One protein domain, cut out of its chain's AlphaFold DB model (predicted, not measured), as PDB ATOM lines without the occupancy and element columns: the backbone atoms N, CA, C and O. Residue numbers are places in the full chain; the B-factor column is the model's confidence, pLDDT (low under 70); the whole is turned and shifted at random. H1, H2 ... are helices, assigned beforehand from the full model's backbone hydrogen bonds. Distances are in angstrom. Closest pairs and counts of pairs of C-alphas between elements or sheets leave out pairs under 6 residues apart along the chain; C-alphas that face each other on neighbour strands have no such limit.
ATOM      1  N   LYS A   2     130.566 124.376 120.803       94.81
ATOM      2  CA  LYS A   2     129.877 123.166 120.316       94.81
ATOM      3  C   LYS A   2     129.682 122.156 121.435       94.81
ATOM      4  O   LYS A   2     130.588 121.932 122.233       94.81
ATOM      5  N   CYS A   3     128.509 121.532 121.477       91.88
ATOM      6  CA  CYS A   3     128.218 120.518 122.475       91.88
ATOM      7  C   CYS A   3     129.024 119.236 122.218       91.88
ATOM      8  O   CYS A   3     128.929 118.693 121.118       91.88
ATOM      9  N   PRO A   4     129.756 118.699 123.213       89.38
ATOM     10  CA  PRO A   4     130.535 117.475 123.031       89.38
ATOM     11  C   PRO A   4     129.658 116.225 122.874       89.38
ATOM     12  O   PRO A   4     130.119 115.223 122.343       89.38
ATOM     13  N   HIS A   5     128.392 116.276 123.308       87.50
ATOM     14  CA  HIS A   5     127.473 115.142 123.208       87.50
ATOM     15  C   HIS A   5     126.777 115.042 121.846       87.50
ATOM     16  O   HIS A   5     126.598 113.939 121.343       87.50
ATOM     17  N   CYS A   6     126.357 116.167 121.253       92.00
ATOM     18  CA  CYS A   6     125.533 116.165 120.032       92.00
ATOM     19  C   CYS A   6     126.045 117.072 118.902       92.00
ATOM     20  O   CYS A   6     125.458 117.090 117.825       92.00
ATOM     21  N   GLY A   7     127.103 117.853 119.132       93.69
ATOM     22  CA  GLY A   7     127.703 118.741 118.132       93.69
ATOM     23  C   GLY A   7     126.985 120.075 117.892       93.69
ATOM     24  O   GLY A   7     127.476 120.873 117.097       93.69
ATOM     25  N   ALA A   8     125.863 120.351 118.566       94.31
ATOM     26  CA  ALA A   8     125.097 121.588 118.378       94.31
ATOM     27  C   ALA A   8     125.822 122.839 118.910       94.31
ATOM     28  O   ALA A   8     126.460 122.793 119.969       94.31
ATOM     29  N   ASP A   9     125.668 123.972 118.222       95.31
ATOM     30  CA  ASP A   9     126.210 125.267 118.648       95.31
ATOM     31  C   ASP A   9     125.378 125.890 119.780       95.31
ATOM     32  O   ASP A   9     124.148 125.923 119.739       95.31
ATOM     33  N   ASN A  10     126.065 126.362 120.819       93.56
ATOM     34  CA  ASN A  10     125.490 126.934 122.036       93.56
ATOM     35  C   ASN A  10     126.236 128.218 122.447       93.56
ATOM     36  O   ASN A  10     127.432 128.338 122.155       93.56
ATOM     37  N   PRO A  11     125.580 129.178 123.127       91.88
ATOM     38  CA  PRO A  11     126.237 130.394 123.605       91.88
ATOM     39  C   PRO A  11     127.298 130.068 124.669       91.88
ATOM     40  O   PRO A  11     127.185 129.082 125.388       91.88
ATOM     41  N   GLU A  12     128.360 130.868 124.763       89.25
ATOM     42  CA  GLU A  12     129.542 130.541 125.589       89.25
ATOM     43  C   GLU A  12     129.279 130.525 127.100       89.25
ATOM     44  O   GLU A  12     130.012 129.886 127.844       89.25
ATOM     45  N   ASN A  13     128.206 131.173 127.548       82.06
ATOM     46  CA  ASN A  13     127.760 131.196 128.942       82.06
ATOM     47  C   ASN A  13     126.658 130.167 129.251       82.06
ATOM     48  O   ASN A  13     126.080 130.194 130.339       82.06
ATOM     49  N   SER A  14     126.317 129.289 128.304       83.69
ATOM     50  CA  SER A  14     125.345 128.228 128.566       83.69
ATOM     51  C   SER A  14     125.936 127.179 129.504       83.69
ATOM     52  O   SER A  14     127.095 126.797 129.380       83.69
ATOM     53  N   SER A  15     125.131 126.693 130.447       86.56
ATOM     54  CA  SER A  15     125.482 125.565 131.321       86.56
ATOM     55  C   SER A  15     124.978 124.218 130.782       86.56
ATOM     56  O   SER A  15     125.361 123.159 131.282       86.56
ATOM     57  N   PHE A  16     124.146 124.243 129.737       90.25
ATOM     58  CA  PHE A  16     123.551 123.074 129.092       90.25
ATOM     59  C   PHE A  16     123.335 123.301 127.594       90.25
ATOM     60  O   PHE A  16     123.157 124.429 127.133       90.25
ATOM     61  N   CYS A  17     123.325 122.207 126.831       89.88
ATOM     62  CA  CYS A  17     123.037 122.227 125.404       89.88
ATOM     63  C   CYS A  17     121.542 122.445 125.133       89.88
ATOM     64  O   CYS A  17     120.709 121.680 125.610       89.88
ATOM     65  N   SER A  18     121.195 123.415 124.292       86.88
ATOM     66  CA  SER A  18     119.815 123.697 123.874       86.88
ATOM     67  C   SER A  18     119.144 122.548 123.110       86.88
ATOM     68  O   SER A  18     117.920 122.453 123.116       86.88
ATOM     69  N   LEU A  19     119.931 121.680 122.461       87.50
ATOM     70  CA  LEU A  19     119.414 120.609 121.610       87.50
ATOM     71  C   LEU A  19     119.254 119.280 122.358       87.50
ATOM     72  O   LEU A  19     118.198 118.664 122.303       87.50
ATOM     73  N   CYS A  20     120.310 118.818 123.036       84.88
ATOM     74  CA  CYS A  20     120.308 117.513 123.712       84.88
ATOM     75  C   CYS A  20     120.180 117.604 125.234       84.88
ATOM     76  O   CYS A  20     120.165 116.569 125.893       84.88
ATOM     77  N   LEU A  21     120.138 118.820 125.792       85.06
ATOM     78  CA  LEU A  21     120.037 119.094 127.232       85.06
ATOM     79  C   LEU A  21     121.212 118.562 128.075       85.06
ATOM     80  O   LEU A  21     121.179 118.655 129.296       85.06
ATOM     81  N   GLY A  22     122.285 118.067 127.447       83.31
ATOM     82  CA  GLY A  22     123.503 117.656 128.146       83.31
ATOM     83  C   GLY A  22     124.205 118.842 128.812       83.31
ATOM     84  O   GLY A  22     124.387 119.888 128.180       83.31
ATOM     85  N   ARG A  23     124.609 118.682 130.077       82.38
ATOM     86  CA  ARG A  23     125.377 119.691 130.823       82.38
ATOM     87  C   ARG A  23     126.781 119.846 130.254       82.38
ATOM     88  O   ARG A  23     127.448 118.863 129.935       82.38
ATOM     89  N   PHE A  24     127.256 121.082 130.203       87.81
ATOM     90  CA  PHE A  24     128.679 121.331 130.023       87.81
ATOM     91  C   PHE A  24     129.354 121.139 131.374       87.81
ATOM     92  O   PHE A  24     128.885 121.683 132.374       87.81
ATOM     93  N   SER A  25     130.411 120.326 131.430       74.06
ATOM     94  CA  SER A  25     131.231 120.210 132.633       74.06
ATOM     95  C   SER A  25     131.735 121.604 132.974       74.06
ATOM     96  O   SER A  25     132.612 122.130 132.290       74.06
ATOM     97  N   SER A  26     131.143 122.226 133.991       60.69
ATOM     98  CA  SER A  26     131.650 123.458 134.563       60.69
ATOM     99  C   SER A  26     133.029 123.117 135.099       60.69
ATOM    100  O   SER A  26     133.160 122.488 136.149       60.69
ATOM    101  N   ALA A  27     134.062 123.464 134.329       54.00
ATOM    102  CA  ALA A  27     135.416 123.522 134.835       54.00
ATOM    103  C   ALA A  27     135.329 124.371 136.099       54.00
ATOM    104  O   ALA A  27     134.926 125.534 136.038       54.00
ATOM    105  N   SER A  28     135.546 123.728 137.244       48.88
ATOM    106  CA  SER A  28     135.414 124.338 138.553       48.88
ATOM    107  C   SER A  28     136.162 125.663 138.538       48.88
ATOM    108  O   SER A  28     137.387 125.676 138.430       48.88
ATOM    109  N   SER A  52     117.551 121.486 135.451       72.06
ATOM    110  CA  SER A  52     116.855 121.803 134.204       72.06
ATOM    111  C   SER A  52     115.720 120.795 133.951       72.06
ATOM    112  O   SER A  52     115.817 119.652 134.399       72.06
ATOM    113  N   PRO A  53     114.666 121.145 133.190       67.25
ATOM    114  CA  PRO A  53     113.613 120.199 132.798       67.25
ATOM    115  C   PRO A  53     114.137 118.884 132.188       67.25
ATOM    116  O   PRO A  53     113.576 117.821 132.447       67.25
ATOM    117  N   GLY A  54     115.236 118.935 131.423       70.38
ATOM    118  CA  GLY A  54     115.895 117.745 130.870       70.38
ATOM    119  C   GLY A  54     116.555 116.863 131.931       70.38
ATOM    120  O   GLY A  54     116.472 115.638 131.850       70.38
ATOM    121  N   ASP A  55     117.130 117.475 132.968       76.06
ATOM    122  CA  ASP A  55     117.749 116.757 134.087       76.06
ATOM    123  C   ASP A  55     116.707 115.982 134.921       76.06
ATOM    124  O   ASP A  55     117.030 114.962 135.524       76.06
ATOM    125  N   TYR A  56     115.431 116.394 134.934       71.06
ATOM    126  CA  TYR A  56     114.381 115.619 135.616       71.06
ATOM    127  C   TYR A  56     114.136 114.257 134.961       71.06
ATOM    128  O   TYR A  56     113.822 113.297 135.669       71.06
ATOM    129  N   HIS A  57     114.285 114.150 133.637       69.12
ATOM    130  CA  HIS A  57     114.164 112.870 132.940       69.12
ATOM    131  C   HIS A  57     115.326 111.932 133.280       69.12
ATOM    132  O   HIS A  57     115.084 110.758 133.558       69.12
ATOM    133  N   SER A  58     116.562 112.442 133.327       74.06
ATOM    134  CA  SER A  58     117.728 111.636 133.707       74.06
ATOM    135  C   SER A  58     117.670 111.213 135.177       74.06
ATOM    136  O   SER A  58     117.850 110.032 135.465       74.06
ATOM    137  N   LEU A  59     117.294 112.116 136.089       77.81
ATOM    138  CA  LEU A  59     117.063 111.802 137.506       77.81
ATOM    139  C   LEU A  59     115.947 110.762 137.692       77.81
ATOM    140  O   LEU A  59     116.065 109.855 138.516       77.81
ATOM    141  N   ALA A  60     114.857 110.860 136.924       72.81
ATOM    142  CA  ALA A  60     113.791 109.863 136.956       72.81
ATOM    143  C   ALA A  60     114.288 108.492 136.468       72.81
ATOM    144  O   ALA A  60     113.995 107.474 137.099       72.81
ATOM    145  N   GLN A  61     115.058 108.458 135.377       75.12
ATOM    146  CA  GLN A  61     115.627 107.229 134.822       75.12
ATOM    147  C   GLN A  61     116.665 106.595 135.759       75.12
ATOM    148  O   GLN A  61     116.679 105.374 135.920       75.12
ATOM    149  N   GLU A  62     117.468 107.407 136.446       77.88
ATOM    150  CA  GLU A  62     118.417 106.950 137.460       77.88
ATOM    151  C   GLU A  62     117.692 106.248 138.618       77.88
ATOM    152  O   GLU A  62     118.077 105.145 139.011       77.88
ATOM    153  N   ILE A  63     116.572 106.805 139.090       76.94
ATOM    154  CA  ILE A  63     115.747 106.180 140.137       76.94
ATOM    155  C   ILE A  63     115.129 104.858 139.672       76.94
ATOM    156  O   ILE A  63     115.038 103.920 140.466       76.94
ATOM    157  N   TYR A  64     114.734 104.748 138.399       70.94
ATOM    158  CA  TYR A  64     114.282 103.470 137.834       70.94
ATOM    159  C   TYR A  64     115.406 102.434 137.766       70.94
ATOM    160  O   TYR A  64     115.166 101.257 138.034       70.94
ATOM    161  N   SER A  65     116.623 102.862 137.421       78.81
ATOM    162  CA  SER A  65     117.783 101.972 137.327       78.81
ATOM    163  C   SER A  65     118.306 101.523 138.696       78.81
ATOM    164  O   SER A  65     118.863 100.431 138.813       78.81
ATOM    165  N   ASN A  66     118.094 102.332 139.742       81.62
ATOM    166  CA  ASN A  66     118.645 102.100 141.069       81.62
ATOM    167  C   ASN A  66     117.537 101.970 142.138       81.62
ATOM    168  O   ASN A  66     117.151 102.957 142.775       81.62
ATOM    169  N   PRO A  67     117.033 100.746 142.401       73.44
ATOM    170  CA  PRO A  67     115.937 100.521 143.346       73.44
ATOM    171  C   PRO A  67     116.269 100.934 144.790       73.44
ATOM    172  O   PRO A  67     115.350 101.190 145.570       73.44
ATOM    173  N   ALA A  68     117.553 101.053 145.151       77.62
ATOM    174  CA  ALA A  68     117.970 101.578 146.450       77.62
ATOM    175  C   ALA A  68     117.649 103.079 146.596       77.62
ATOM    176  O   ALA A  68     117.148 103.498 147.642       77.62
ATOM    177  N   LEU A  69     117.838 103.880 145.535       74.38
ATOM    178  CA  LEU A  69     117.420 105.289 145.525       74.38
ATOM    179  C   LEU A  69     115.896 105.427 145.591       74.38
ATOM    180  O   LEU A  69     115.389 106.313 146.280       74.38
ATOM    181  N   ALA A  70     115.164 104.538 144.914       69.62
ATOM    182  CA  ALA A  70     113.704 104.523 144.962       69.62
ATOM    183  C   ALA A  70     113.168 104.240 146.380       69.62
ATOM    184  O   ALA A  70     112.198 104.865 146.812       69.62
ATOM    185  N   ALA A  71     113.817 103.338 147.125       70.75
ATOM    186  CA  ALA A  71     113.457 103.026 148.510       70.75
ATOM    187  C   ALA A  71     113.720 104.198 149.474       70.75
ATOM    188  O   ALA A  71     112.980 104.387 150.438       70.75
ATOM    189  N   SER A  72     114.718 105.036 149.183       75.19
ATOM    190  CA  SER A  72     115.063 106.217 149.982       75.19
ATOM    191  C   SER A  72     114.118 107.415 149.764       75.19
ATOM    192  O   SER A  72     114.461 108.521 150.178       75.19
ATOM    193  N   GLY A  73     112.951 107.219 149.132       62.47
ATOM    194  CA  GLY A  73     112.106 108.189 148.409       62.47
ATOM    195  C   GLY A  73     111.837 109.593 148.979       62.47
ATOM    196  O   GLY A  73     111.349 110.435 148.233       62.47
ATOM    197  N   LYS A  74     112.176 109.894 150.238       65.50
ATOM    198  CA  LYS A  74     112.168 111.260 150.798       65.50
ATOM    199  C   LYS A  74     113.490 112.027 150.623       65.50
ATOM    200  O   LYS A  74     113.477 113.250 150.647       65.50
ATOM    201  N   ASN A  75     114.607 111.331 150.408       65.31
ATOM    202  CA  ASN A  75     115.948 111.925 150.327       65.31
ATOM    203  C   ASN A  75     116.571 111.834 148.926       65.31
ATOM    204  O   ASN A  75     117.762 112.082 148.768       65.31
ATOM    205  N   SER A  76     115.806 111.446 147.903       74.00
ATOM    206  CA  SER A  76     116.337 111.419 146.541       74.00
ATOM    207  C   SER A  76     116.494 112.845 146.006       74.00
ATOM    208  O   SER A  76     115.648 113.710 146.256       74.00
ATOM    209  N   ALA A  77     117.555 113.083 145.230       74.81
ATOM    210  CA  ALA A  77     117.780 114.358 144.544       74.81
ATOM    211  C   ALA A  77     116.564 114.764 143.691       74.81
ATOM    212  O   ALA A  77     116.205 115.935 143.632       74.81
ATOM    213  N   TYR A  78     115.853 113.780 143.127       74.38
ATOM    214  CA  TYR A  78     114.583 113.997 142.439       74.38
ATOM    215  C   TYR A  78     113.498 114.585 143.346       74.38
ATOM    216  O   TYR A  78     112.811 115.511 142.938       74.38
ATOM    217  N   HIS A  79     113.321 114.075 144.571       76.25
ATOM    218  CA  HIS A  79     112.288 114.577 145.480       76.25
ATOM    219  C   HIS A  79     112.589 116.004 145.950       76.25
ATOM    220  O   HIS A  79     111.684 116.836 146.012       76.25
ATOM    221  N   GLN A  80     113.862 116.309 146.216       79.31
ATOM    222  CA  GLN A  80     114.292 117.672 146.537       79.31
ATOM    223  C   GLN A  80     114.080 118.622 145.351       79.31
ATOM    224  O   GLN A  80     113.486 119.682 145.530       79.31
ATOM    225  N   ALA A  81     114.466 118.211 144.138       75.25
ATOM    226  CA  ALA A  81     114.260 118.991 142.916       75.25
ATOM    227  C   ALA A  81     112.770 119.185 142.584       75.25
ATOM    228  O   ALA A  81     112.349 120.235 142.101       75.25
ATOM    229  N   ALA A  82     111.950 118.167 142.843       75.19
ATOM    230  CA  ALA A  82     110.504 118.213 142.673       75.19
ATOM    231  C   ALA A  82     109.845 119.221 143.623       75.19
ATOM    232  O   ALA A  82     108.929 119.937 143.218       75.19
ATOM    233  N   MET A  83     110.308 119.281 144.877       80.06
ATOM    234  CA  MET A  83     109.806 120.238 145.863       80.06
ATOM    235  C   MET A  83     110.292 121.666 145.609       80.06
ATOM    236  O   MET A  83     109.533 122.602 145.847       80.06
ATOM    237  N   SER A  84     111.527 121.850 145.131       80.38
ATOM    238  CA  SER A  84     112.070 123.188 144.875       80.38
ATOM    239  C   SER A  84     111.437 123.857 143.650       80.38
ATOM    240  O   SER A  84     111.297 125.081 143.628       80.38
ATOM    241  N   HIS A  85     111.013 123.081 142.645       75.88
ATOM    242  CA  HIS A  85     110.464 123.616 141.393       75.88
ATOM    243  C   HIS A  85     109.189 122.883 140.934       75.88
ATOM    244  O   HIS A  85     109.187 122.240 139.879       75.88
ATOM    245  N   PRO A  86     108.058 123.024 141.651       70.31
ATOM    246  CA  PRO A  86     106.819 122.306 141.337       70.31
ATOM    247  C   PRO A  86     106.274 122.610 139.931       70.31
ATOM    248  O   PRO A  86     105.697 121.735 139.292       70.31
ATOM    249  N   GLY A  87     106.503 123.822 139.409       70.31
ATOM    250  CA  GLY A  87     106.081 124.213 138.057       70.31
ATOM    251  C   GLY A  87     106.871 123.543 136.926       70.31
ATOM    252  O   GLY A  87     106.341 123.376 135.834       70.31
ATOM    253  N   SER A  88     108.108 123.106 137.187       68.25
ATOM    254  CA  SER A  88     108.954 122.433 136.186       68.25
ATOM    255  C   SER A  88     108.590 120.958 135.976       68.25
ATOM    256  O   SER A  88     108.946 120.361 134.965       68.25
ATOM    257  N   MET A  89     107.818 120.384 136.904       61.69
ATOM    258  CA  MET A  89     107.339 118.999 136.853       61.69
ATOM    259  C   MET A  89     106.090 118.832 135.974       61.69
ATOM    260  O   MET A  89     105.653 117.708 135.729       61.69
ATOM    261  N   GLY A  90     105.496 119.935 135.501       56.06
ATOM    262  CA  GLY A  90     104.304 119.952 134.654       56.06
ATOM    263  C   GLY A  90     104.574 119.393 133.257       56.06
ATOM    264  O   GLY A  90     104.724 120.144 132.304       56.06
ATOM    265  N   GLY A  91     104.663 118.070 133.138       61.44
ATOM    266  CA  GLY A  91     104.909 117.366 131.875       61.44
ATOM    267  C   GLY A  91     105.838 116.167 132.026       61.44
ATOM    268  O   GLY A  91     105.727 115.203 131.271       61.44
ATOM    269  N   VAL A  92     106.691 116.171 133.052       59.66
ATOM    270  CA  VAL A  92     107.490 114.999 133.402       59.66
ATOM    271  C   VAL A  92     106.555 114.031 134.117       59.66
ATOM    272  O   VAL A  92     106.008 114.352 135.172       59.66
ATOM    273  N   ASN A  93     106.328 112.847 133.537       58.03
ATOM    274  CA  ASN A  93     105.619 111.772 134.223       58.03
ATOM    275  C   ASN A  93     106.419 111.430 135.474       58.03
ATOM    276  O   ASN A  93     107.359 110.640 135.400       58.03
ATOM    277  N   ALA A  94     106.059 112.044 136.605       57.69
ATOM    278  CA  ALA A  94     106.727 111.766 137.853       57.69
ATOM    279  C   ALA A  94     106.673 110.251 138.046       57.69
ATOM    280  O   ALA A  94     105.561 109.689 138.026       57.69
ATOM    281  N   PRO A  95     107.831 109.566 138.149       57.03
ATOM    282  CA  PRO A  95     107.821 108.184 138.552       57.03
ATOM    283  C   PRO A  95     106.974 108.144 139.817       57.03
ATOM    284  O   PRO A  95     107.196 108.909 140.758       57.03
ATOM    285  N   ARG A  96     105.936 107.305 139.837       57.81
ATOM    286  CA  ARG A  96     105.350 106.900 141.113       57.81
ATOM    287  C   ARG A  96     106.430 106.039 141.752       57.81
ATOM    288  O   ARG A  96     106.433 104.823 141.603       57.81
ATOM    289  N   ILE A  97     107.428 106.704 142.329       51.53
ATOM    290  CA  ILE A  97     108.622 106.081 142.872       51.53
ATOM    291  C   ILE A  97     108.145 105.145 143.973       51.53
ATOM    292  O   ILE A  97     107.618 105.573 144.995       51.53
ATOM    293  N   GLY A  98     108.314 103.851 143.730       53.09
ATOM    294  CA  GLY A  98     108.555 102.880 144.787       53.09
ATOM    295  C   GLY A  98     107.366 102.430 145.627       53.09
ATOM    296  O   GLY A  98     107.535 101.484 146.394       53.09
ATOM    297  N   ALA A  99     106.165 102.991 145.476       59.78
ATOM    298  CA  ALA A  99     104.984 102.365 146.060       59.78
ATOM    299  C   ALA A  99     104.629 101.137 145.214       59.78
ATOM    300  O   ALA A  99     103.723 101.197 144.384       59.78
ATOM    301  N   LYS A 100     105.367 100.029 145.412       71.81
ATOM    302  CA  LYS A 100     104.922  98.698 144.992       71.81
ATOM    303  C   LYS A 100     103.481  98.588 145.461       71.81
ATOM    304  O   LYS A 100     103.230  98.530 146.667       71.81
TER     305      LYS A 100
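What this domain is: This is residues 2 to 28 and 52 to 100 of the 241 residues of the protein "zinc_ribbon_2 domain-containing protein" of Actinobacteria bacterium RBG_13_55_18 (UniProt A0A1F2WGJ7). Little regular structure: a winding loop, residues 2 to 28, makes one end of an elongated outline, and a small group of helices lies beyond it, with H3 packed on H1 and short H2 and H4 near H1's two ends. The 76 printed residues are all helix by class, 30 in H1, H2, H3, H4 in that order, with no named strand. The whole is loose, radius of gyration of the C-alphas 14.4 A, spanning 43 by 25 by 23 A.

Where its parts are: H1, residues 53 to 65, starts at C-alpha (113.613, 120.199, 132.798) and measures 19.2 A. H2 is residues 67 to 71; H3, 77 to 84, measures 10.5 A; H4, 86 to 89, ends at C-alpha (107.339, 118.999, 136.853).

How they stand to each other: H1 residues 56 to 60 touch H3 at a steep tilt of 38 degrees, opposite ways; the closest C-alphas, Leu 59 and Tyr 78, are 5.9 A apart. H1 has 7 of 9 O i to N i+4 pairs within hydrogen-bond range; H2 and H3 have every one; H4 is too short for one.

The domain as a whole: Residues 29 to 51 are cut out, leaving 19.2 A between C-alphas 28 and 52. Confidence is under 70 at residues 88 to 99, among others.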